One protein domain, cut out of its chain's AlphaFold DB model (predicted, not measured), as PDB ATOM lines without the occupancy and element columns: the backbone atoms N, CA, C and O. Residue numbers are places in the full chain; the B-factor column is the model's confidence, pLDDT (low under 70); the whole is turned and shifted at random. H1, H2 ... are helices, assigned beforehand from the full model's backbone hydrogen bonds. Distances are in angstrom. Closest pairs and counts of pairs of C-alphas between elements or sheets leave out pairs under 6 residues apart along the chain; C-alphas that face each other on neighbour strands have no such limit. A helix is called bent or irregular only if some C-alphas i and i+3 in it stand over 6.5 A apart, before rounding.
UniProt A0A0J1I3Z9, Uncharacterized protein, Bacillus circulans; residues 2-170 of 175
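What this domain is: This is residues 2 to 170 of the 175 residues of an uncharacterized protein of Bacillus circulans (UniProt A0A0J1I3Z9). This is a long bundle of helices running up and down, with H4 and H5 in the middle, H1 and H3 on one side of them and H7 on the other. The short helix H6 packs on H7, and the six-residue H2 sits at the corner before H3; residues 2 to 8 of H1 and residues 159 to 170, of which 159 to 169 belong to H7, stick out at opposite ends of the long axis. The printed part has 169 residues with seven named helices, H1 to H7 in order along the chain, and no named strand; the class is all helix. The whole is compact, with a radius of gyration of the C-alphas of 17.7 A, yet elongated, spanning 59 by 34 by 23 A.

Where its parts are: H1 takes residues 2 to 30 and runs 42.8 A from C-alpha 2 at (16.489, 39.779, -12.025) to C-alpha 30. It is only just irregular: C-alphas 25 and 28 are 7.0 A apart. H2 is residues 33 to 38. H3, residues 40 to 65, is 36.5 A long and has a kink of 25 degrees near residue 59. H4, residues 71 to 97, begins with C-alpha 71 at (29.108, 56.209, -17.695) and is 39.4 A long. H5, residues 101 to 115, measures 20.5 A, and H6, residues 117 to 129, measures 16.9 A. H7, residues 135 to 169, is the longest helix at 50.8 A and ends with C-alpha 169 at (67.428, 51.278, -50.256). It has a kink of 31 degrees near residue 146 but is neither bent nor irregular, only just: C-alphas 144 and 147 are 6.2 A apart.

How they stand to each other: H1, H3, H4, H5 and H7 form an up and down bundle, each running against the one before it. H1 and H3 touch at a shallow tilt of 31 degrees, opposite ways, with the closest C-alphas, those of His 16 and Ser 57, 4.7 A apart. H2 and H3 touch only at the corner, and only just, with 3 pairs of C-alphas within 8 A; the closest are Arg 36 and His 43, 5.8 A apart. H3 and H4 are a helical hairpin at a shallow tilt of 24 degrees, closest at the C-alphas of Gly 58 and Asp 82, 5.1 A. H4 and H5 are another, at 23 degrees, closest at the C-alphas of Ala 92 and His 104, 4.7 A. H1 touches H5 with residues 20 to 27 alone, at a steep tilt of 43 degrees; the C-alphas of Leu 24 and Thr 115 come closest, at 6.2 A. H5 and H6 meet only through their link. H7 touches H4 with residues 139 to 147 alone, the same way at a shallow tilt of 28 degrees, closest at the C-alphas of Ala 74 and Val 140, 5.1 A. H7 touches H5 with residues 147 to 158 alone, opposite ways at 19 degrees, closest at the C-alphas of Ala 113 and Asn 150, 5.4 A. H6 and H7 touch at a steep tilt of 48 degrees, closest at the C-alphas of Phe 121 and Cys 146, 4.9 A. H1 and H7 are apart. Every O i to N i+4 pair is within hydrogen-bond range in H2, H3, H4 and H5; the counts are 20 of 25 in H1, 8 of 9 in H6 and 29 of 31 in H7.

The domain as a whole: The C-alphas of Tyr 2 and Ser 170 are the two farthest apart, at 66.7 A. Without the stretches that stand free, the body spans 52 by 35 by 22 A. The printed part has no cut, and the six links between successive helices are tight. The mean pLDDT of the printed part is 91.6; residues 2 to 5 and residue 170 are under 70.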
ATOM      1  N   TYR A   2      15.119  39.277 -12.249       45.59
ATOM      2  CA  TYR A   2      16.489  39.779 -12.025       45.59
ATOM      3  C   TYR A   2      17.584  38.711 -12.223       45.59
ATOM      4  O   TYR A   2      18.696  39.039 -12.624       45.59
ATOM      5  N   GLU A   3      17.270  37.427 -12.035       50.09
ATOM      6  CA  GLU A   3      18.254  36.334 -12.118       50.09
ATOM      7  C   GLU A   3      18.709  36.003 -13.551       50.09
ATOM      8  O   GLU A   3      19.898  35.803 -13.790       50.09
ATOM      9  N   PHE A   4      17.802  36.029 -14.537       52.34
ATOM     10  CA  PHE A   4      18.146  35.751 -15.942       52.34
ATOM     11  C   PHE A   4      19.130  36.769 -16.532       52.34
ATOM     12  O   PHE A   4      20.005  36.401 -17.319       52.34
ATOM     13  N   LYS A   5      19.027  38.043 -16.122       57.09
ATOM     14  CA  LYS A   5      19.944  39.106 -16.558       57.09
ATOM     15  C   LYS A   5      21.374  38.832 -16.080       57.09
ATOM     16  O   LYS A   5      22.315  39.074 -16.829       57.09
ATOM     17  N   ASN A   6      21.521  38.253 -14.887       74.25
ATOM     18  CA  ASN A   6      22.816  37.840 -14.355       74.25
ATOM     19  C   ASN A   6      23.367  36.609 -15.082       74.25
ATOM     20  O   ASN A   6      24.550  36.590 -15.396       74.25
ATOM     21  N   ILE A   7      22.543  35.610 -15.418       87.50
ATOM     22  CA  ILE A   7      23.022  34.393 -16.102       87.50
ATOM     23  C   ILE A   7      23.580  34.704 -17.494       87.50
ATOM     24  O   ILE A   7      24.687  34.265 -17.818       87.50
ATOM     25  N   ILE A   8      22.849  35.474 -18.308       90.19
ATOM     26  CA  ILE A   8      23.285  35.813 -19.672       90.19
ATOM     27  C   ILE A   8      24.561  36.653 -19.616       90.19
ATOM     28  O   ILE A   8      25.530  36.348 -20.311       90.19
ATOM     29  N   TRP A   9      24.585  37.674 -18.756       91.62
ATOM     30  CA  TRP A   9      25.742  38.553 -18.620       91.62
ATOM     31  C   TRP A   9      26.975  37.813 -18.084       91.62
ATOM     32  O   TRP A   9      28.051  37.940 -18.662       91.62
ATOM     33  N   ASN A  10      26.821  36.976 -17.050       92.19
ATOM     34  CA  ASN A  10      27.914  36.161 -16.509       92.19
ATOM     35  C   ASN A  10      28.455  35.193 -17.563       92.19
ATOM     36  O   ASN A  10      29.667  35.071 -17.722       92.19
ATOM     37  N   SER A  11      27.572  34.529 -18.314       94.50
ATOM     38  CA  SER A  11      27.984  33.606 -19.378       94.50
ATOM     39  C   SER A  11      28.752  34.342 -20.474       94.50
ATOM     40  O   SER A  11      29.833  33.906 -20.866       94.50
ATOM     41  N   ALA A  12      28.239  35.493 -20.918       94.94
ATOM     42  CA  ALA A  12      28.923  36.360 -21.871       94.94
ATOM     43  C   ALA A  12      30.305  36.782 -21.349       94.94
ATOM     44  O   ALA A  12      31.294  36.656 -22.069       94.94
ATOM     45  N   LEU A  13      30.402  37.204 -20.087       94.06
ATOM     46  CA  LEU A  13      31.667  37.592 -19.472       94.06
ATOM     47  C   LEU A  13      32.674  36.435 -19.442       94.06
ATOM     48  O   LEU A  13      33.817  36.618 -19.861       94.06
ATOM     49  N   TYR A  14      32.273  35.244 -18.991       95.56
ATOM     50  CA  TYR A  14      33.169  34.084 -18.954       95.56
ATOM     51  C   TYR A  14      33.640  33.678 -20.347       95.56
ATOM     52  O   TYR A  14      34.836  33.457 -20.544       95.56
ATOM     53  N   ILE A  15      32.735  33.635 -21.330       97.00
ATOM     54  CA  ILE A  15      33.105  33.331 -22.717       97.00
ATOM     55  C   ILE A  15      34.068  34.397 -23.241       97.00
ATOM     56  O   ILE A  15      35.091  34.041 -23.824       97.00
ATOM     57  N   HIS A  16      33.798  35.683 -23.003       96.75
ATOM     58  CA  HIS A  16      34.685  36.776 -23.402       96.75
ATOM     59  C   HIS A  16      36.079  36.620 -22.790       96.75
ATOM     60  O   HIS A  16      37.057  36.676 -23.528       96.75
ATOM     61  N   ILE A  17      36.185  36.358 -21.483       94.75
ATOM     62  CA  ILE A  17      37.471  36.185 -20.791       94.75
ATOM     63  C   ILE A  17      38.241  34.988 -21.355       94.75
ATOM     64  O   ILE A  17      39.409  35.131 -21.715       94.75
ATOM     65  N   LEU A  18      37.599  33.820 -21.462       96.88
ATOM     66  CA  LEU A  18      38.245  32.600 -21.958       96.88
ATOM     67  C   LEU A  18      38.713  32.768 -23.407       96.88
ATOM     68  O   LEU A  18      39.838  32.407 -23.748       96.88
ATOM     69  N   THR A  19      37.874  33.364 -24.255       97.06
ATOM     70  CA  THR A  19      38.217  33.605 -25.660       97.06
ATOM     71  C   THR A  19      39.231  34.733 -25.835       97.06
ATOM     72  O   THR A  19      40.066  34.613 -26.719       97.06
ATOM     73  N   ALA A  20      39.240  35.776 -25.001       96.31
ATOM     74  CA  ALA A  20      40.236  36.856 -25.046       96.31
ATOM     75  C   ALA A  20      41.614  36.420 -24.529       96.31
ATOM     76  O   ALA A  20      42.643  36.889 -25.023       96.31
ATOM     77  N   ALA A  21      41.648  35.514 -23.548       96.62
ATOM     78  CA  ALA A  21      42.892  35.003 -22.980       96.62
ATOM     79  C   ALA A  21      43.722  34.232 -24.015       96.62
ATOM     80  O   ALA A  21      44.947  34.345 -24.029       96.62
ATOM     81  N   VAL A  22      43.068  33.496 -24.921       97.31
ATOM     82  CA  VAL A  22      43.758  32.702 -25.947       97.31
ATOM     83  C   VAL A  22      44.640  33.581 -26.854       97.31
ATOM     84  O   VAL A  22      45.848  33.344 -26.867       97.31
ATOM     85  N   PRO A  23      44.131  34.618 -27.556       96.88
ATOM     86  CA  PRO A  23      44.939  35.556 -28.334       96.88
ATOM     87  C   PRO A  23      46.072  36.216 -27.549       96.88
ATOM     88  O   PRO A  23      47.163  36.395 -28.091       96.88
ATOM     89  N   LEU A  24      45.830  36.563 -26.283       95.94
ATOM     90  CA  LEU A  24      46.834  37.187 -25.425       95.94
ATOM     91  C   LEU A  24      48.009  36.238 -25.149       95.94
ATOM     92  O   LEU A  24      49.161  36.658 -25.211       95.94
ATOM     93  N   ILE A  25      47.724  34.959 -24.895       96.25
ATOM     94  CA  ILE A  25      48.744  33.940 -24.615       96.25
ATOM     95  C   ILE A  25      49.464  33.522 -25.895       96.25
ATOM     96  O   ILE A  25      50.688  33.452 -25.911       96.25
ATOM     97  N   VAL A  26      48.734  33.230 -26.978       95.12
ATOM     98  CA  VAL A  26      49.345  32.676 -28.201       95.12
ATOM     99  C   VAL A  26      50.014  33.738 -29.075       95.12
ATOM    100  O   VAL A  26      50.899  33.408 -29.864       95.12
ATOM    101  N   GLY A  27      49.612  35.003 -28.944       92.81
ATOM    102  CA  GLY A  27      50.086  36.114 -29.770       92.81
ATOM    103  C   GLY A  27      51.613  36.250 -29.837       92.81
ATOM    104  O   GLY A  27      52.138  36.233 -30.950       92.81
ATOM    105  N   PRO A  28      52.355  36.302 -28.711       93.12
ATOM    106  CA  PRO A  28      53.818  36.393 -28.719       93.12
ATOM    107  C   PRO A  28      54.488  35.275 -29.520       93.12
ATOM    108  O   PRO A  28      55.400  35.531 -30.300       93.12
ATOM    109  N   PHE A  29      53.991  34.043 -29.388       92.06
ATOM    110  CA  PHE A  29      54.543  32.883 -30.086       92.06
ATOM    111  C   PHE A  29      54.340  32.961 -31.605       92.06
ATOM    112  O   PHE A  29      55.166  32.451 -32.362       92.06
ATOM    113  N   LEU A  30      53.283  33.638 -32.072       92.50
ATOM    114  CA  LEU A  30      53.046  33.862 -33.502       92.50
ATOM    115  C   LEU A  30      54.045  34.847 -34.135       92.50
ATOM    116  O   LEU A  30      54.212  34.807 -35.355       92.50
ATOM    117  N   PHE A  31      54.723  35.686 -33.344       91.75
ATOM    118  CA  PHE A  31      55.729  36.639 -33.832       91.75
ATOM    119  C   PHE A  31      57.155  36.064 -33.901       91.75
ATOM    120  O   PHE A  31      58.040  36.708 -34.463       91.75
ATOM    121  N   ILE A  32      57.390  34.859 -33.375       90.44
ATOM    122  CA  ILE A  32      58.712  34.216 -33.379       90.44
ATOM    123  C   ILE A  32      59.011  33.657 -34.778       90.44
ATOM    124  O   ILE A  32      58.346  32.732 -35.260       90.44
ATOM    125  N   ASN A  33      60.038  34.205 -35.435       85.25
ATOM    126  CA  ASN A  33      60.406  33.852 -36.808       85.25
ATOM    127  C   ASN A  33      60.837  32.386 -36.943       85.25
ATOM    128  O   ASN A  33      60.453  31.714 -37.901       85.25
ATOM    129  N   GLU A  34      61.591  31.875 -35.974       85.00
ATOM    130  CA  GLU A  34      62.096  30.503 -35.936       85.00
ATOM    131  C   GLU A  34      60.937  29.504 -35.875       85.00
ATOM    132  O   GLU A  34      60.918  28.516 -36.611       85.00
ATOM    133  N   LEU A  35      59.926  29.796 -35.048       80.69
ATOM    134  CA  LEU A  35      58.738  28.957 -34.904       80.69
ATOM    135  C   LEU A  35      57.896  28.968 -36.183       80.69
ATOM    136  O   LEU A  35      57.434  27.914 -36.628       80.69
ATOM    137  N   ARG A  36      57.746  30.139 -36.813       86.31
ATOM    138  CA  ARG A  36      57.040  30.287 -38.093       86.31
ATOM    139  C   ARG A  36      57.717  29.511 -39.223       86.31
ATOM    140  O   ARG A  36      57.024  28.840 -39.986       86.31
ATOM    141  N   ASN A  37      59.043  29.594 -39.326       85.62
ATOM    142  CA  ASN A  37      59.805  28.944 -40.392       85.62
ATOM    143  C   ASN A  37      59.869  27.422 -40.200       85.62
ATOM    144  O   ASN A  37      59.767  26.679 -41.174       85.62
ATOM    145  N   LYS A  38      59.983  26.952 -38.950       88.44
ATOM    146  CA  LYS A  38      60.073  25.521 -38.623       88.44
ATOM    147  C   LYS A  38      58.712  24.813 -38.611       88.44
ATOM    148  O   LYS A  38      58.625  23.662 -39.023       88.44
ATOM    149  N   TYR A  39      57.647  25.486 -38.168       91.38
ATOM    150  CA  TYR A  39      56.315  24.893 -37.977       91.38
ATOM    151  C   TYR A  39      55.205  25.727 -38.631       91.38
ATOM    152  O   TYR A  39      54.238  26.149 -37.991       91.38
ATOM    153  N   LEU A  40      55.310  25.940 -39.944       90.31
ATOM    154  CA  LEU A  40      54.390  26.805 -40.690       90.31
ATOM    155  C   LEU A  40      52.916  26.365 -40.601       90.31
ATOM    156  O   LEU A  40      52.021  27.207 -40.503       90.31
ATOM    157  N   ASN A  41      52.641  25.056 -40.611       93.12
ATOM    158  CA  ASN A  41      51.275  24.544 -40.453       93.12
ATOM    159  C   ASN A  41      50.710  24.872 -39.065       93.12
ATOM    160  O   ASN A  41      49.575  25.337 -38.970       93.12
ATOM    161  N   THR A  42      51.517  24.726 -38.013       92.69
ATOM    162  CA  THR A  42      51.142  25.106 -36.645       92.69
ATOM    163  C   THR A  42      50.864  26.602 -36.554       92.69
ATOM    164  O   THR A  42      49.808  26.988 -36.059       92.69
ATOM    165  N   HIS A  43      51.730  27.447 -37.123       94.19
ATOM    166  CA  HIS A  43      51.509  28.896 -37.181       94.19
ATOM    167  C   HIS A  43      50.168  29.245 -37.854       94.19
ATOM    168  O   HIS A  43      49.416  30.077 -37.351       94.19
ATOM    169  N   ARG A  44      49.810  28.565 -38.954       93.50
ATOM    170  CA  ARG A  44      48.522  28.773 -39.643       93.50
ATOM    171  C   ARG A  44      47.323  28.352 -38.795       93.50
ATOM    172  O   ARG A  44      46.311  29.049 -38.811       93.50
ATOM    173  N   VAL A  45      47.401  27.218 -38.099       96.25
ATOM    174  CA  VAL A  45      46.309  26.732 -37.239       96.25
ATOM    175  C   VAL A  45      46.129  27.657 -36.037       96.25
ATOM    176  O   VAL A  45      45.026  28.154 -35.818       96.25
ATOM    177  N   VAL A  46      47.212  27.974 -35.323       96.06
ATOM    178  CA  VAL A  46      47.182  28.883 -34.168       96.06
ATOM    179  C   VAL A  46      46.735  30.285 -34.589       96.06
ATOM    180  O   VAL A  46      45.915  30.889 -33.908       96.06
ATOM    181  N   GLY A  47      47.174  30.778 -35.750       95.88
ATOM    182  CA  GLY A  47      46.716  32.054 -36.303       95.88
ATOM    183  C   GLY A  47      45.215  32.078 -36.619       95.88
ATOM    184  O   GLY A  47      44.554  33.083 -36.373       95.88
ATOM    185  N   LYS A  48      44.635  30.973 -37.108       96.69
ATOM    186  CA  LYS A  48      43.175  30.868 -37.292       96.69
ATOM    187  C   LYS A  48      42.434  30.879 -35.957       96.69
ATOM    188  O   LYS A  48      41.433  31.579 -35.847       96.69
ATOM    189  N   ILE A  49      42.932  30.139 -34.962       97.81
ATOM    190  CA  ILE A  49      42.363  30.122 -33.606       97.81
ATOM    191  C   ILE A  49      42.402  31.534 -33.011       97.81
ATOM    192  O   ILE A  49      41.371  32.025 -32.569       97.81
ATOM    193  N   TYR A  50      43.548  32.220 -33.100       98.00
ATOM    194  CA  TYR A  50      43.718  33.614 -32.681       98.00
ATOM    195  C   TYR A  50      42.633  34.514 -33.288       98.00
ATOM    196  O   TYR A  50      41.928  35.208 -32.561       98.00
ATOM    197  N   VAL A  51      42.446  34.457 -34.611       98.06
ATOM    198  CA  VAL A  51      41.442  35.274 -35.309       98.06
ATOM    199  C   VAL A  51      40.027  34.941 -34.828       98.06
ATOM    200  O   VAL A  51      39.299  35.849 -34.437       98.06
ATOM    201  N   ILE A  52      39.634  33.665 -34.817       98.31
ATOM    202  CA  ILE A  52      38.279  33.238 -34.420       98.31
ATOM    203  C   ILE A  52      37.966  33.673 -32.983       98.31
ATOM    204  O   ILE A  52      36.901  34.234 -32.730       98.31
ATOM    205  N   CYS A  53      38.907  33.467 -32.060       98.25
ATOM    206  CA  CYS A  53      38.765  33.875 -30.669       98.25
ATOM    207  C   CYS A  53      38.546  35.385 -30.529       98.25
ATOM    208  O   CYS A  53      37.653  35.782 -29.786       98.25
ATOM    209  N   ILE A  54      39.281  36.222 -31.273       98.31
ATOM    210  CA  ILE A  54      39.072  37.679 -31.259       98.31
ATOM    211  C   ILE A  54      37.693  38.055 -31.792       98.31
ATOM    212  O   ILE A  54      37.030  38.899 -31.204       98.31
ATOM    213  N   PHE A  55      37.240  37.446 -32.888       98.25
ATOM    214  CA  PHE A  55      35.919  37.764 -33.437       98.25
ATOM    215  C   PHE A  55      34.796  37.415 -32.457       98.25
ATOM    216  O   PHE A  55      33.909  38.236 -32.235       98.25
ATOM    217  N   ILE A  56      34.852  36.230 -31.843       98.19
ATOM    218  CA  ILE A  56      33.878  35.823 -30.823       98.19
ATOM    219  C   ILE A  56      33.957  36.772 -29.623       98.19
ATOM    220  O   ILE A  56      32.945  37.339 -29.211       98.19
ATOM    221  N   SER A  57      35.161  36.982 -29.092       97.81
ATOM    222  CA  SER A  57      35.380  37.785 -27.894       97.81
ATOM    223  C   SER A  57      34.988  39.247 -28.092       97.81
ATOM    224  O   SER A  57      34.312  39.801 -27.233       97.81
ATOM    225  N   GLY A  58      35.342  39.857 -29.225       97.06
ATOM    226  CA  GLY A  58      35.028  41.250 -29.538       97.06
ATOM    227  C   GLY A  58      33.534  41.490 -29.748       97.06
ATOM    228  O   GLY A  58      33.008  42.489 -29.272       97.06
ATOM    229  N   LEU A  59      32.810  40.566 -30.397       97.94
ATOM    230  CA  LEU A  59      31.350  40.683 -30.536       97.94
ATOM    231  C   LEU A  59      30.643  40.589 -29.179       97.94
ATOM    232  O   LEU A  59      29.708  41.342 -28.906       97.94
ATOM    233  N   ILE A  60      31.111  39.691 -28.312       97.50
ATOM    234  CA  ILE A  60      30.612  39.587 -26.939       97.50
ATOM    235  C   ILE A  60      31.026  40.819 -26.118       97.50
ATOM    236  O   ILE A  60      30.223  41.330 -25.340       97.50
ATOM    237  N   GLY A  61      32.239  41.332 -26.326       95.69
ATOM    238  CA  GLY A  61      32.759  42.556 -25.714       95.69
ATOM    239  C   GLY A  61      31.841  43.741 -25.977       95.69
ATOM    240  O   GLY A  61      31.372  44.365 -25.025       95.69
ATOM    241  N   ILE A  62      31.437  43.936 -27.239       97.25
ATOM    242  CA  ILE A  62      30.480  44.977 -27.645       97.25
ATOM    243  C   ILE A  62      29.198  44.911 -26.805       97.25
ATOM    244  O   ILE A  62      28.737  45.941 -26.311       97.25
ATOM    245  N   TYR A  63      28.648  43.713 -26.577       96.00
ATOM    246  CA  TYR A  63      27.482  43.531 -25.706       96.00
ATOM    247  C   TYR A  63      27.785  43.907 -24.247       96.00
ATOM    248  O   TYR A  63      26.989  44.601 -23.609       96.00
ATOM    249  N   LEU A  64      28.944  43.503 -23.719       94.88
ATOM    250  CA  LEU A  64      29.363  43.816 -22.349       94.88
ATOM    251  C   LEU A  64      29.562  45.323 -22.125       94.88
ATOM    252  O   LEU A  64      29.301  45.804 -21.020       94.88
ATOM    253  N   THR A  65      29.931  46.090 -23.158       94.88
ATOM    254  CA  THR A  65      30.123  47.547 -23.032       94.88
ATOM    255  C   THR A  65      28.851  48.285 -22.606       94.88
ATOM    256  O   THR A  65      28.933  49.291 -21.905       94.88
ATOM    257  N   LEU A  66      27.660  47.753 -22.909       92.44
ATOM    258  CA  LEU A  66      26.378  48.317 -22.464       92.44
ATOM    259  C   LEU A  66      26.239  48.348 -20.934       92.44
ATOM    260  O   LEU A  66      25.494  49.176 -20.396       92.44
ATOM    261  N   PHE A  67      26.984  47.490 -20.239       91.69
ATOM    262  CA  PHE A  67      26.978  47.327 -18.787       91.69
ATOM    263  C   PHE A  67      28.255  47.858 -18.121       91.69
ATOM    264  O   PHE A  67      28.405  47.714 -16.910       91.69
ATOM    265  N   ALA A  68      29.169  48.473 -18.880       89.62
ATOM    266  CA  ALA A  68      30.425  48.967 -18.330       89.62
ATOM    267  C   ALA A  68      30.210  50.116 -17.327       89.62
ATOM    268  O   ALA A  68      29.332  50.973 -17.493       89.62
ATOM    269  N   PHE A  69      31.048  50.120 -16.290       88.31
ATOM    270  CA  PHE A  69      31.155  51.192 -15.303       88.31
ATOM    271  C   PHE A  69      31.770  52.458 -15.932       88.31
ATOM    272  O   PHE A  69      32.438  52.372 -16.956       88.31
ATOM    273  N   GLY A  70      31.566  53.634 -15.328       85.06
ATOM    274  CA  GLY A  70      32.183  54.889 -15.791       85.06
ATOM    275  C   GLY A  70      31.344  55.722 -16.770       85.06
ATOM    276  O   GLY A  70      31.859  56.634 -17.417       85.06
ATOM    277  N   GLY A  71      30.045  55.429 -16.883       92.50
ATOM    278  CA  GLY A  71      29.108  56.209 -17.695       92.50
ATOM    279  C   GLY A  71      29.349  56.094 -19.204       92.50
ATOM    280  O   GLY A  71      30.084  55.228 -19.674       92.50
ATOM    281  N   ILE A  72      28.706  56.966 -19.987       94.94
ATOM    282  CA  ILE A  72      28.705  56.877 -21.457       94.94
ATOM    283  C   ILE A  72      30.114  56.933 -22.067       94.94
ATOM    284  O   ILE A  72      30.383  56.236 -23.040       94.94
ATOM    285  N   LEU A  73      31.033  57.695 -21.466       95.75
ATOM    286  CA  LEU A  73      32.397  57.854 -21.973       95.75
ATOM    287  C   LEU A  73      33.220  56.567 -21.863       95.75
ATOM    288  O   LEU A  73      33.953  56.237 -22.794       95.75
ATOM    289  N   ALA A  74      33.083  55.821 -20.763       94.19
ATOM    290  CA  ALA A  74      33.731  54.521 -20.623       94.19
ATOM    291  C   ALA A  74      33.111  53.480 -21.563       94.19
ATOM    292  O   ALA A  74      33.841  52.742 -22.223       94.19
ATOM    293  N   LYS A  75      31.773  53.463 -21.684       96.25
ATOM    294  CA  LYS A  75      31.073  52.564 -22.617       96.25
ATOM    295  C   LYS A  75      31.537  52.784 -24.056       96.25
ATOM    296  O   LYS A  75      31.865  51.821 -24.738       96.25
ATOM    297  N   LEU A  76      31.631  54.044 -24.491       97.38
ATOM    298  CA  LEU A  76      32.150  54.401 -25.813       97.38
ATOM    299  C   LEU A  76      33.618  53.999 -25.986       97.38
ATOM    300  O   LEU A  76      33.976  53.478 -27.039       97.38
ATOM    301  N   GLY A  77      34.454  54.198 -24.964       97.06
ATOM    302  CA  GLY A  77      35.863  53.807 -25.003       97.06
ATOM    303  C   GLY A  77      36.053  52.302 -25.208       97.06
ATOM    304  O   GLY A  77      36.800  51.901 -26.100       97.06
ATOM    305  N   PHE A  78      35.332  51.468 -24.451       97.25
ATOM    306  CA  PHE A  78      35.361  50.014 -24.640       97.25
ATOM    307  C   PHE A  78      34.728  49.577 -25.963       97.25
ATOM    308  O   PHE A  78      35.258  48.699 -26.634       97.25
ATOM    309  N   PHE A  79      33.634  50.215 -26.378       98.19
ATOM    310  CA  PHE A  79      32.969  49.874 -27.635       98.19
ATOM    311  C   PHE A  79      33.886  50.125 -28.836       98.19
ATOM    312  O   PHE A  79      34.018  49.278 -29.722       98.19
ATOM    313  N   LEU A  80      34.571  51.271 -28.852       98.19
ATOM    314  CA  LEU A  80      35.548  51.595 -29.888       98.19
ATOM    315  C   LEU A  80      36.791  50.707 -29.809       98.19
ATOM    316  O   LEU A  80      37.326  50.350 -30.858       98.19
ATOM    317  N   LEU A  81      37.221  50.317 -28.606       98.06
ATOM    318  CA  LEU A  81      38.266  49.312 -28.417       98.06
ATOM    319  C   LEU A  81      37.883  47.988 -29.096       98.06
ATOM    320  O   LEU A  81      38.664  47.486 -29.906       98.06
ATOM    321  N   ASP A  82      36.697  47.441 -28.818       98.00
ATOM    322  CA  ASP A  82      36.256  46.167 -29.398       98.00
ATOM    323  C   ASP A  82      36.111  46.258 -30.923       98.00
ATOM    324  O   ASP A  82      36.553  45.367 -31.656       98.00
ATOM    325  N   LEU A  83      35.572  47.372 -31.432       98.19
ATOM    326  CA  LEU A  83      35.519  47.629 -32.871       98.19
ATOM    327  C   LEU A  83      36.916  47.703 -33.495       98.19
ATOM    328  O   LEU A  83      37.150  47.099 -34.545       98.19
ATOM    329  N   ALA A  84      37.854  48.410 -32.863       98.19
ATOM    330  CA  ALA A  84      39.237  48.483 -33.321       98.19
ATOM    331  C   ALA A  84      39.901  47.099 -33.299       98.19
ATOM    332  O   ALA A  84      40.656  46.758 -34.217       98.19
ATOM    333  N   TRP A  85      39.594  46.275 -32.298       98.38
ATOM    334  CA  TRP A  85      40.140  44.930 -32.147       98.38
ATOM    335  C   TRP A  85      39.673  43.991 -33.260       98.38
ATOM    336  O   TRP A  85      40.493  43.349 -33.928       98.38
ATOM    337  N   ILE A  86      38.367  43.986 -33.537       98.44
ATOM    338  CA  ILE A  86      37.779  43.238 -34.651       98.44
ATOM    339  C   ILE A  86      38.330  43.758 -35.981       98.44
ATOM    340  O   ILE A  86      38.782  42.973 -36.816       98.44
ATOM    341  N   TYR A  87      38.344  45.078 -36.181       98.50
ATOM    342  CA  TYR A  87      38.766  45.695 -37.438       98.50
ATOM    343  C   TYR A  87      40.233  45.406 -37.773       98.50
ATOM    344  O   TYR A  87      40.550  44.975 -38.885       98.50
ATOM    345  N   THR A  88      41.141  45.612 -36.818       98.31
ATOM    346  CA  THR A  88      42.576  45.364 -37.023       98.31
ATOM    347  C   THR A  88      42.848  43.894 -37.339       98.31
ATOM    348  O   THR A  88      43.602  43.591 -38.267       98.31
ATOM    349  N   THR A  89      42.169  42.982 -36.641       98.12
ATOM    350  CA  THR A  89      42.276  41.532 -36.855       98.12
ATOM    351  C   THR A  89      41.691  41.110 -38.204       98.12
ATOM    352  O   THR A  89      42.323  40.354 -38.948       98.12
ATOM    353  N   TYR A  90      40.533  41.655 -38.583       98.31
ATOM    354  CA  TYR A  90      39.932  41.453 -39.900       98.31
ATOM    355  C   TYR A  90      40.882  41.879 -41.023       98.31
ATOM    356  O   TYR A  90      41.111  41.127 -41.974       98.31
ATOM    357  N   LYS A  91      41.472  43.073 -40.911       98.38
ATOM    358  CA  LYS A  91      42.433  43.588 -41.892       98.38
ATOM    359  C   LYS A  91      43.657  42.683 -41.990       98.38
ATOM    360  O   LYS A  91      44.047  42.338 -43.107       98.38
ATOM    361  N   ALA A  92      44.211  42.247 -40.861       97.25
ATOM    362  CA  ALA A  92      45.328  41.309 -40.838       97.25
ATOM    363  C   ALA A  92      44.987  40.001 -41.572       97.25
ATOM    364  O   ALA A  92      45.759  39.553 -42.426       97.25
ATOM    365  N   TYR A  93      43.808  39.429 -41.308       97.31
ATOM    366  CA  TYR A  93      43.339  38.213 -41.973       97.31
ATOM    367  C   TYR A  93      43.075  38.421 -43.478       97.31
ATOM    368  O   TYR A  93      43.466  37.606 -44.316       97.31
ATOM    369  N   SER A  94      42.475  39.546 -43.858       98.00
ATOM    370  CA  SER A  94      42.231  39.891 -45.262       98.00
ATOM    371  C   SER A  94      43.541  40.022 -46.052       98.00
ATOM    372  O   SER A  94      43.651  39.519 -47.174       98.00
ATOM    373  N   TYR A  95      44.584  40.623 -45.471       98.06
ATOM    374  CA  TYR A  95      45.878  40.745 -46.147       98.06
ATOM    375  C   TYR A  95      46.580  39.404 -46.365       98.06
ATOM    376  O   TYR A  95      47.136  39.202 -47.449       98.06
ATOM    377  N   ILE A  96      46.509  38.463 -45.416       95.69
ATOM    378  CA  ILE A  96      47.096  37.129 -45.625       95.69
ATOM    379  C   ILE A  96      46.332  36.331 -46.686       95.69
ATOM    380  O   ILE A  96      46.957  35.664 -47.510       95.69
ATOM    381  N   ARG A  97      44.999  36.462 -46.754       95.50
ATOM    382  CA  ARG A  97      44.184  35.861 -47.829       95.50
ATOM    383  C   ARG A  97      44.560  36.399 -49.209       95.50
ATOM    384  O   ARG A  97      44.592  35.639 -50.169       95.50
ATOM    385  N   ASN A  98      44.924  37.676 -49.278       96.00
ATOM    386  CA  ASN A  98      45.416  38.336 -50.487       96.00
ATOM    387  C   ASN A  98      46.929  38.154 -50.727       96.00
ATOM    388  O   ASN A  98      47.491  38.843 -51.574       96.00
ATOM    389  N   LYS A  99      47.606  37.269 -49.978       94.25
ATOM    390  CA  LYS A  99      49.058  37.003 -50.063       94.25
ATOM    391  C   LYS A  99      49.951  38.241 -49.841       94.25
ATOM    392  O   LYS A  99      51.121  38.244 -50.215       94.25
ATOM    393  N   LYS A 100      49.439  39.292 -49.189       95.56
ATOM    394  CA  LYS A 100      50.183  40.525 -48.873       95.56
ATOM    395  C   LYS A 100      50.857  40.401 -47.502       95.56
ATOM    396  O   LYS A 100      50.376  40.965 -46.522       95.56
ATOM    397  N   LEU A 101      51.969  39.663 -47.440       92.38
ATOM    398  CA  LEU A 101      52.651  39.289 -46.187       92.38
ATOM    399  C   LEU A 101      53.080  40.486 -45.328       92.38
ATOM    400  O   LEU A 101      52.726  40.542 -44.156       92.38
ATOM    401  N   LYS A 102      53.758  41.479 -45.914       93.25
ATOM    402  CA  LYS A 102      54.227  42.659 -45.167       93.25
ATOM    403  C   LYS A 102      53.074  43.417 -44.500       93.25
ATOM    404  O   LYS A 102      53.163  43.804 -43.344       93.25
ATOM    405  N   LEU A 103      51.961  43.589 -45.215       94.94
ATOM    406  CA  LEU A 103      50.772  44.231 -44.651       94.94
ATOM    407  C   LEU A 103      50.109  43.347 -43.594       94.94
ATOM    408  O   LEU A 103      49.672  43.861 -42.572       94.94
ATOM    409  N   HIS A 104      50.048  42.031 -43.803       96.12
ATOM    410  CA  HIS A 104      49.553  41.109 -42.785       96.12
ATOM    411  C   HIS A 104      50.328  41.256 -41.468       96.12
ATOM    412  O   HIS A 104      49.698  41.454 -40.435       96.12
ATOM    413  N   GLU A 105      51.663  41.241 -41.509       93.88
ATOM    414  CA  GLU A 105      52.513  41.400 -40.320       93.88
ATOM    415  C   GLU A 105      52.244  42.727 -39.600       93.88
ATOM    416  O   GLU A 105      51.969  42.748 -38.401       93.88
ATOM    417  N   GLU A 106      52.230  43.840 -40.334       96.38
ATOM    418  CA  GLU A 106      51.966  45.162 -39.760       96.38
ATOM    419  C   GLU A 106      50.568  45.273 -39.125       96.38
ATOM    420  O   GLU A 106      50.389  45.957 -38.114       96.38
ATOM    421  N   TRP A 107      49.552  44.639 -39.713       97.81
ATOM    422  CA  TRP A 107      48.201  44.625 -39.150       97.81
ATOM    423  C   TRP A 107      48.052  43.626 -37.997       97.81
ATOM    424  O   TRP A 107      47.290  43.902 -37.073       97.81
ATOM    425  N   MET A 108      48.818  42.531 -37.986       97.44
ATOM    426  CA  MET A 108      48.902  41.625 -36.835       97.44
ATOM    427  C   MET A 108      49.514  42.319 -35.621       97.44
ATOM    428  O   MET A 108      49.001  42.160 -34.517       97.44
ATOM    429  N   ILE A 109      50.547  43.146 -35.814       97.00
ATOM    430  CA  ILE A 109      51.133  43.951 -34.730       97.00
ATOM    431  C   ILE A 109      50.076  44.902 -34.146       97.00
ATOM    432  O   ILE A 109      49.942  44.994 -32.929       97.00
ATOM    433  N   ARG A 110      49.277  45.571 -34.994       97.94
ATOM    434  CA  ARG A 110      48.172  46.436 -34.533       97.94
ATOM    435  C   ARG A 110      47.095  45.650 -33.788       97.94
ATOM    436  O   ARG A 110      46.684  46.082 -32.720       97.94
ATOM    437  N   SER A 111      46.677  44.501 -34.320       98.19
ATOM    438  CA  SER A 111      45.728  43.600 -33.649       98.19
ATOM    439  C   SER A 111      46.234  43.214 -32.262       98.19
ATOM    440  O   SER A 111      45.508  43.367 -31.283       98.19
ATOM    441  N   TYR A 112      47.500  42.807 -32.152       97.69
ATOM    442  CA  TYR A 112      48.080  42.401 -30.879       97.69
ATOM    443  C   TYR A 112      48.235  43.566 -29.888       97.69
ATOM    444  O   TYR A 112      48.005  43.384 -28.696       97.69
ATOM    445  N   ALA A 113      48.532  44.779 -30.364       97.56
ATOM    446  CA  ALA A 113      48.549  45.986 -29.529       97.56
ATOM    447  C   ALA A 113      47.190  46.249 -28.864       97.56
ATOM    448  O   ALA A 113      47.122  46.615 -27.688       97.56
ATOM    449  N   VAL A 114      46.109  46.030 -29.619       97.75
ATOM    450  CA  VAL A 114      44.738  46.145 -29.118       97.75
ATOM    451  C   VAL A 114      44.393  44.972 -28.194       97.75
ATOM    452  O   VAL A 114      43.837  45.204 -27.129       97.75
ATOM    453  N   THR A 115      44.812  43.738 -28.498       97.38
ATOM    454  CA  THR A 115      44.683  42.589 -27.573       97.38
ATOM    455  C   THR A 115      45.341  42.880 -26.216       97.38
ATOM    456  O   THR A 115      44.787  42.592 -25.155       97.38
ATOM    457  N   PHE A 116      46.517  43.510 -26.233       96.38
ATOM    458  CA  PHE A 116      47.274  43.876 -25.034       96.38
ATOM    459  C   PHE A 116      46.632  45.026 -24.230       96.38
ATOM    460  O   PHE A 116      47.007  45.270 -23.075       96.38
ATOM    461  N   ALA A 117      45.618  45.704 -24.791       95.62
ATOM    462  CA  ALA A 117      44.814  46.697 -24.078       95.62
ATOM    463  C   ALA A 117      44.211  46.111 -22.793       95.62
ATOM    464  O   ALA A 117      44.148  46.797 -21.780       95.62
ATOM    465  N   ALA A 118      43.863  44.820 -22.781       93.25
ATOM    466  CA  ALA A 118      43.344  44.146 -21.594       93.25
ATOM    467  C   ALA A 118      44.322  44.190 -20.401       93.25
ATOM    468  O   ALA A 118      43.898  44.423 -19.264       93.25
ATOM    469  N   LEU A 119      45.622  43.978 -20.629       94.06
ATOM    470  CA  LEU A 119      46.627  44.011 -19.561       94.06
ATOM    471  C   LEU A 119      46.978  45.451 -19.174       94.06
ATOM    472  O   LEU A 119      46.982  45.798 -17.995       94.06
ATOM    473  N   THR A 120      47.209  46.306 -20.165       94.06
ATOM    474  CA  THR A 120      47.529  47.724 -19.928       94.06
ATOM    475  C   THR A 120      46.393  48.465 -19.235       94.06
ATOM    476  O   THR A 120      46.656  49.275 -18.355       94.06
ATOM    477  N   PHE A 121      45.136  48.137 -19.532       94.56
ATOM    478  CA  PHE A 121      43.982  48.669 -18.813       94.56
ATOM    479  C   PHE A 121      44.023  48.328 -17.320       94.56
ATOM    480  O   PHE A 121      43.747  49.196 -16.498       94.56
ATOM    481  N   ARG A 122      44.402  47.094 -16.955       92.31
ATOM    482  CA  ARG A 122      44.533  46.672 -15.548       92.31
ATOM    483  C   ARG A 122      45.648  47.436 -14.839       92.31
ATOM    484  O   ARG A 122      45.448  47.881 -13.716       92.31
ATOM    485  N   ILE A 123      46.779  47.637 -15.517       91.44
ATOM    486  CA  ILE A 123      47.903  48.422 -14.994       91.44
ATOM    487  C   ILE A 123      47.479  49.881 -14.780       91.44
ATOM    488  O   ILE A 123      47.616  50.399 -13.675       91.44
ATOM    489  N   TRP A 124      46.902  50.526 -15.799       88.75
ATOM    490  CA  TRP A 124      46.428  51.906 -15.691       88.75
ATOM    491  C   TRP A 124      45.352  52.060 -14.623       88.75
ATOM    492  O   TRP A 124      45.439  52.975 -13.816       88.75
ATOM    493  N   SER A 125      44.383  51.148 -14.566       86.19
ATOM    494  CA  SER A 125      43.320  51.187 -13.557       86.19
ATOM    495  C   SER A 125      43.866  51.026 -12.138       86.19
ATOM    496  O   SER A 125      43.383  51.702 -11.237       86.19
ATOM    497  N   ALA A 126      44.883  50.183 -11.932       86.31
ATOM    498  CA  ALA A 126      45.529  50.027 -10.630       86.31
ATOM    499  C   ALA A 126      46.328  51.278 -10.228       86.31
ATOM    500  O   ALA A 126      46.194  51.758  -9.109       86.31
ATOM    501  N   ILE A 127      47.123  51.842 -11.144       84.81
ATOM    502  CA  ILE A 127      47.929  53.044 -10.874       84.81
ATOM    503  C   ILE A 127      47.025  54.251 -10.605       84.81
ATOM    504  O   ILE A 127      47.178  54.954  -9.609       84.81
ATOM    505  N   ILE A 128      46.072  54.492 -11.501       80.62
ATOM    506  CA  ILE A 128      45.199  55.664 -11.472       80.62
ATOM    507  C   ILE A 128      44.181  55.540 -10.331       80.62
ATOM    508  O   ILE A 128      43.927  56.512  -9.624       80.62
ATOM    509  N   GLY A 129      43.655  54.337 -10.088       72.31
ATOM    510  CA  GLY A 129      42.741  54.070  -8.976       72.31
ATOM    511  C   GLY A 129      43.358  54.306  -7.595       72.31
ATOM    512  O   GLY A 129      42.624  54.615  -6.664       72.31
ATOM    513  N   CYS A 130      44.686  54.216  -7.467       70.94
ATOM    514  CA  CYS A 130      45.407  54.516  -6.226       70.94
ATOM    515  C   CYS A 130      45.885  55.974  -6.113       70.94
ATOM    516  O   CYS A 130      46.366  56.360  -5.052       70.94
ATOM    517  N   THR A 131      45.820  56.768  -7.187       75.69
ATOM    518  CA  THR A 131      46.429  58.114  -7.240       75.69
ATOM    519  C   THR A 131      45.425  59.253  -7.391       75.69
ATOM    520  O   THR A 131      45.751  60.379  -7.029       75.69
ATOM    521  N   PHE A 132      44.223  58.994  -7.911       74.38
ATOM    522  CA  PHE A 132      43.193  60.015  -8.102       74.38
ATOM    523  C   PHE A 132      42.101  59.921  -7.037       74.38
ATOM    524  O   PHE A 132      41.519  58.858  -6.839       74.38
ATOM    525  N   ASP A 133      41.718  61.069  -6.472       78.88
ATOM    526  CA  ASP A 133      40.579  61.172  -5.545       78.88
ATOM    527  C   ASP A 133      39.242  60.810  -6.224       78.88
ATOM    528  O   ASP A 133      38.293  60.364  -5.581       78.88
ATOM    529  N   ASN A 134      39.164  60.973  -7.553       85.25
ATOM    530  CA  ASN A 134      38.008  60.595  -8.363       85.25
ATOM    531  C   ASN A 134      38.289  59.326  -9.182       85.25
ATOM    532  O   ASN A 134      38.748  59.383 -10.329       85.25
ATOM    533  N   PHE A 135      37.930  58.179  -8.605       85.25
ATOM    534  CA  PHE A 135      38.067  56.866  -9.238       85.25
ATOM    535  C   PHE A 135      37.384  56.780 -10.613       85.25
ATOM    536  O   PHE A 135      37.939  56.206 -11.546       85.25
ATOM    537  N   THR A 136      36.195  57.371 -10.771       88.31
ATOM    538  CA  THR A 136      35.426  57.311 -12.025       88.31
ATOM    539  C   THR A 136      36.152  58.018 -13.164       88.31
ATOM    540  O   THR A 136      36.254  57.470 -14.263       88.31
ATOM    541  N   LEU A 137      36.678  59.220 -12.910       88.56
ATOM    542  CA  LEU A 137      37.462  59.956 -13.903       88.56
ATOM    543  C   LEU A 137      38.717  59.168 -14.287       88.56
ATOM    544  O   LEU A 137      39.002  58.984 -15.471       88.56
ATOM    545  N   GLY A 138      39.424  58.656 -13.281       89.94
ATOM    546  CA  GLY A 138      40.610  57.843 -13.484       89.94
ATOM    547  C   GLY A 138      40.353  56.588 -14.323       89.94
ATOM    548  O   GLY A 138      41.079  56.300 -15.277       89.94
ATOM    549  N   TYR A 139      39.265  55.882 -14.026       90.50
ATOM    550  CA  TYR A 139      38.812  54.722 -14.782       90.50
ATOM    551  C   TYR A 139      38.570  55.068 -16.255       90.50
ATOM    552  O   TYR A 139      39.101  54.395 -17.135       90.50
ATOM    553  N   VAL A 140      37.824  56.143 -16.544       93.00
ATOM    554  CA  VAL A 140      37.558  56.583 -17.927       93.00
ATOM    555  C   VAL A 140      38.867  56.881 -18.662       93.00
ATOM    556  O   VAL A 140      39.047  56.429 -19.791       93.00
ATOM    557  N   ILE A 141      39.808  57.582 -18.024       92.50
ATOM    558  CA  ILE A 141      41.127  57.866 -18.609       92.50
ATOM    559  C   ILE A 141      41.876  56.561 -18.923       92.50
ATOM    560  O   ILE A 141      42.396  56.405 -20.031       92.50
ATOM    561  N   ALA A 142      41.877  55.596 -17.999       93.50
ATOM    562  CA  ALA A 142      42.504  54.291 -18.200       93.50
ATOM    563  C   ALA A 142      41.904  53.530 -19.397       93.50
ATOM    564  O   ALA A 142      42.659  52.940 -20.175       93.50
ATOM    565  N   VAL A 143      40.573  53.571 -19.571       95.12
ATOM    566  CA  VAL A 143      39.877  52.938 -20.710       95.12
ATOM    567  C   VAL A 143      40.389  53.486 -22.033       95.12
ATOM    568  O   VAL A 143      40.620  52.717 -22.956       95.12
ATOM    569  N   TRP A 144      40.580  54.795 -22.157       96.25
ATOM    570  CA  TRP A 144      41.038  55.381 -23.416       96.25
ATOM    571  C   TRP A 144      42.535  55.175 -23.643       96.25
ATOM    572  O   TRP A 144      42.949  54.801 -24.746       96.25
ATOM    573  N   LEU A 145      43.354  55.380 -22.611       94.94
ATOM    574  CA  LEU A 145      44.811  55.283 -22.719       94.94
ATOM    575  C   LEU A 145      45.291  53.872 -23.058       94.94
ATOM    576  O   LEU A 145      46.270  53.735 -23.794       94.94
ATOM    577  N   CYS A 146      44.618  52.830 -22.562       95.62
ATOM    578  CA  CYS A 146      45.094  51.459 -22.731       95.62
ATOM    579  C   CYS A 146      45.205  51.044 -24.204       95.62
ATOM    580  O   CYS A 146      46.167  50.387 -24.578       95.62
ATOM    581  N   TRP A 147      44.278  51.457 -25.068       95.88
ATOM    582  CA  TRP A 147      44.273  51.020 -26.465       95.88
ATOM    583  C   TRP A 147      44.787  52.089 -27.419       95.88
ATOM    584  O   TRP A 147      45.547  51.770 -28.334       95.88
ATOM    585  N   THR A 148      44.448  53.361 -27.182       96.81
ATOM    586  CA  THR A 148      44.982  54.466 -27.991       96.81
ATOM    587  C   THR A 148      46.488  54.610 -27.793       96.81
ATOM    588  O   THR A 148      47.215  54.759 -28.775       96.81
ATOM    589  N   GLY A 149      46.976  54.467 -26.556       95.56
ATOM    590  CA  GLY A 149      48.400  54.475 -26.232       95.56
ATOM    591  C   GLY A 149      49.143  53.314 -26.889       95.56
ATOM    592  O   GLY A 149      50.143  53.538 -27.573       95.56
ATOM    593  N   ASN A 150      48.621  52.087 -26.779       96.62
ATOM    594  CA  ASN A 150      49.235  50.915 -27.415       96.62
ATOM    595  C   ASN A 150      49.308  51.061 -28.941       96.62
ATOM    596  O   ASN A 150      50.351  50.794 -29.545       96.62
ATOM    597  N   LEU A 151      48.221  51.517 -29.572       95.62
ATOM    598  CA  LEU A 151      48.191  51.763 -31.013       95.62
ATOM    599  C   LEU A 151      49.155  52.876 -31.427       95.62
ATOM    600  O   LEU A 151      49.835  52.729 -32.441       95.62
ATOM    601  N   LEU A 152      49.245  53.959 -30.652       97.06
ATOM    602  CA  LEU A 152      50.170  55.057 -30.924       97.06
ATOM    603  C   LEU A 152      51.624  54.576 -30.881       97.06
ATOM    604  O   LEU A 152      52.384  54.854 -31.810       97.06
ATOM    605  N   VAL A 153      51.997  53.814 -29.848       96.50
ATOM    606  CA  VAL A 153      53.342  53.228 -29.714       96.50
ATOM    607  C   VAL A 153      53.668  52.352 -30.923       96.50
ATOM    608  O   VAL A 153      54.722  52.518 -31.544       96.50
ATOM    609  N   VAL A 154      52.745  51.468 -31.310       95.81
ATOM    610  CA  VAL A 154      52.927  50.593 -32.474       95.81
ATOM    611  C   VAL A 154      53.015  51.378 -33.778       95.81
ATOM    612  O   VAL A 154      53.864  51.075 -34.613       95.81
ATOM    613  N   GLU A 155      52.191  52.399 -33.976       95.56
ATOM    614  CA  GLU A 155      52.205  53.190 -35.206       95.56
ATOM    615  C   GLU A 155      53.500  54.005 -35.337       95.56
ATOM    616  O   GLU A 155      54.099  54.047 -36.415       95.56
ATOM    617  N   VAL A 156      53.994  54.589 -34.239       95.44
ATOM    618  CA  VAL A 156      55.303  55.262 -34.207       95.44
ATOM    619  C   VAL A 156      56.423  54.274 -34.533       95.44
ATOM    620  O   VAL A 156      57.295  54.589 -35.350       95.44
ATOM    621  N   TRP A 157      56.393  53.078 -33.944       94.00
ATOM    622  CA  TRP A 157      57.382  52.036 -34.213       94.00
ATOM    623  C   TRP A 157      57.365  51.591 -35.683       94.00
ATOM    624  O   TRP A 157      58.401  51.622 -36.347       94.00
ATOM    625  N   LEU A 158      56.189  51.288 -36.240       93.00
ATOM    626  CA  LEU A 158      56.034  50.880 -37.640       93.00
ATOM    627  C   LEU A 158      56.498  51.964 -38.623       93.00
ATOM    628  O   LEU A 158      57.162  51.657 -39.617       93.00
ATOM    629  N   ARG A 159      56.202  53.241 -38.349       91.94
ATOM    630  CA  ARG A 159      56.673  54.366 -39.176       91.94
ATOM    631  C   ARG A 159      58.192  54.492 -39.161       91.94
ATOM    632  O   ARG A 159      58.784  54.700 -40.221       91.94
ATOM    633  N   LYS A 160      58.823  54.347 -37.991       89.75
ATOM    634  CA  LYS A 160      60.290  54.347 -37.871       89.75
ATOM    635  C   LYS A 160      60.904  53.182 -38.650       89.75
ATOM    636  O   LYS A 160      61.810  53.412 -39.447       89.75
ATOM    637  N   SER A 161      60.357  51.975 -38.514       86.00
ATOM    638  CA  SER A 161      60.827  50.787 -39.241       86.00
ATOM    639  C   SER A 161      60.738  50.952 -40.760       86.00
ATOM    640  O   SER A 161      61.708  50.675 -41.462       86.00
ATOM    641  N   ARG A 162      59.629  51.497 -41.282       87.12
ATOM    642  CA  ARG A 162      59.489  51.788 -42.720       87.12
ATOM    643  C   ARG A 162      60.520  52.801 -43.226       87.12
ATOM    644  O   ARG A 162      61.067  52.603 -44.308       87.12
ATOM    645  N   ARG A 163      60.789  53.865 -42.456       81.31
ATOM    646  CA  ARG A 163      61.802  54.880 -42.804       81.31
ATOM    647  C   ARG A 163      63.208  54.285 -42.853       81.31
ATOM    648  O   ARG A 163      63.938  54.568 -43.792       81.31
ATOM    649  N   MET A 164      63.565  53.434 -41.889       79.69
ATOM    650  CA  MET A 164      64.872  52.766 -41.884       79.69
ATOM    651  C   MET A 164      65.064  51.882 -43.120       79.69
ATOM    652  O   MET A 164      66.094  51.980 -43.777       79.69
ATOM    653  N   THR A 165      64.063  51.076 -43.495       77.94
ATOM    654  CA  THR A 165      64.150  50.250 -44.711       77.94
ATOM    655  C   THR A 165      64.291  51.100 -45.979       77.94
ATOM    656  O   THR A 165      65.087  50.759 -46.847       77.94
ATOM    657  N   ALA A 166      63.567  52.222 -46.069       77.75
ATOM    658  CA  ALA A 166      63.649  53.130 -47.212       77.75
ATOM    659  C   ALA A 166      65.029  53.806 -47.339       77.75
ATOM    660  O   ALA A 166      65.565  53.872 -48.441       77.75
ATOM    661  N   ASN A 167      65.632  54.239 -46.225       73.69
ATOM    662  CA  ASN A 167      66.971  54.847 -46.218       73.69
ATOM    663  C   ASN A 167      68.093  53.856 -46.576       73.69
ATOM    664  O   ASN A 167      69.109  54.263 -47.122       73.69
ATOM    665  N   ILE A 168      67.934  52.561 -46.283       74.75
ATOM    666  CA  ILE A 168      68.910  51.536 -46.701       74.75
ATOM    667  C   ILE A 168      68.841  51.306 -48.221       74.75
ATOM    668  O   ILE A 168      69.840  50.965 -48.844       74.75
ATOM    669  N   GLN A 169      67.663  51.493 -48.825       70.44
ATOM    670  CA  GLN A 169      67.428  51.278 -50.256       70.44
ATOM    671  C   GLN A 169      67.662  52.521 -51.123       70.44
ATOM    672  O   GLN A 169      67.685  52.390 -52.347       70.44
ATOM    673  N   SER A 170      67.853  53.711 -50.541       59.03
ATOM    674  CA  SER A 170      68.295  54.872 -51.315       59.03
ATOM    675  C   SER A 170      69.742  54.653 -51.765       59.03
ATOM    676  O   SER A 170      70.596  54.459 -50.896       59.03
TER     677      SER A 170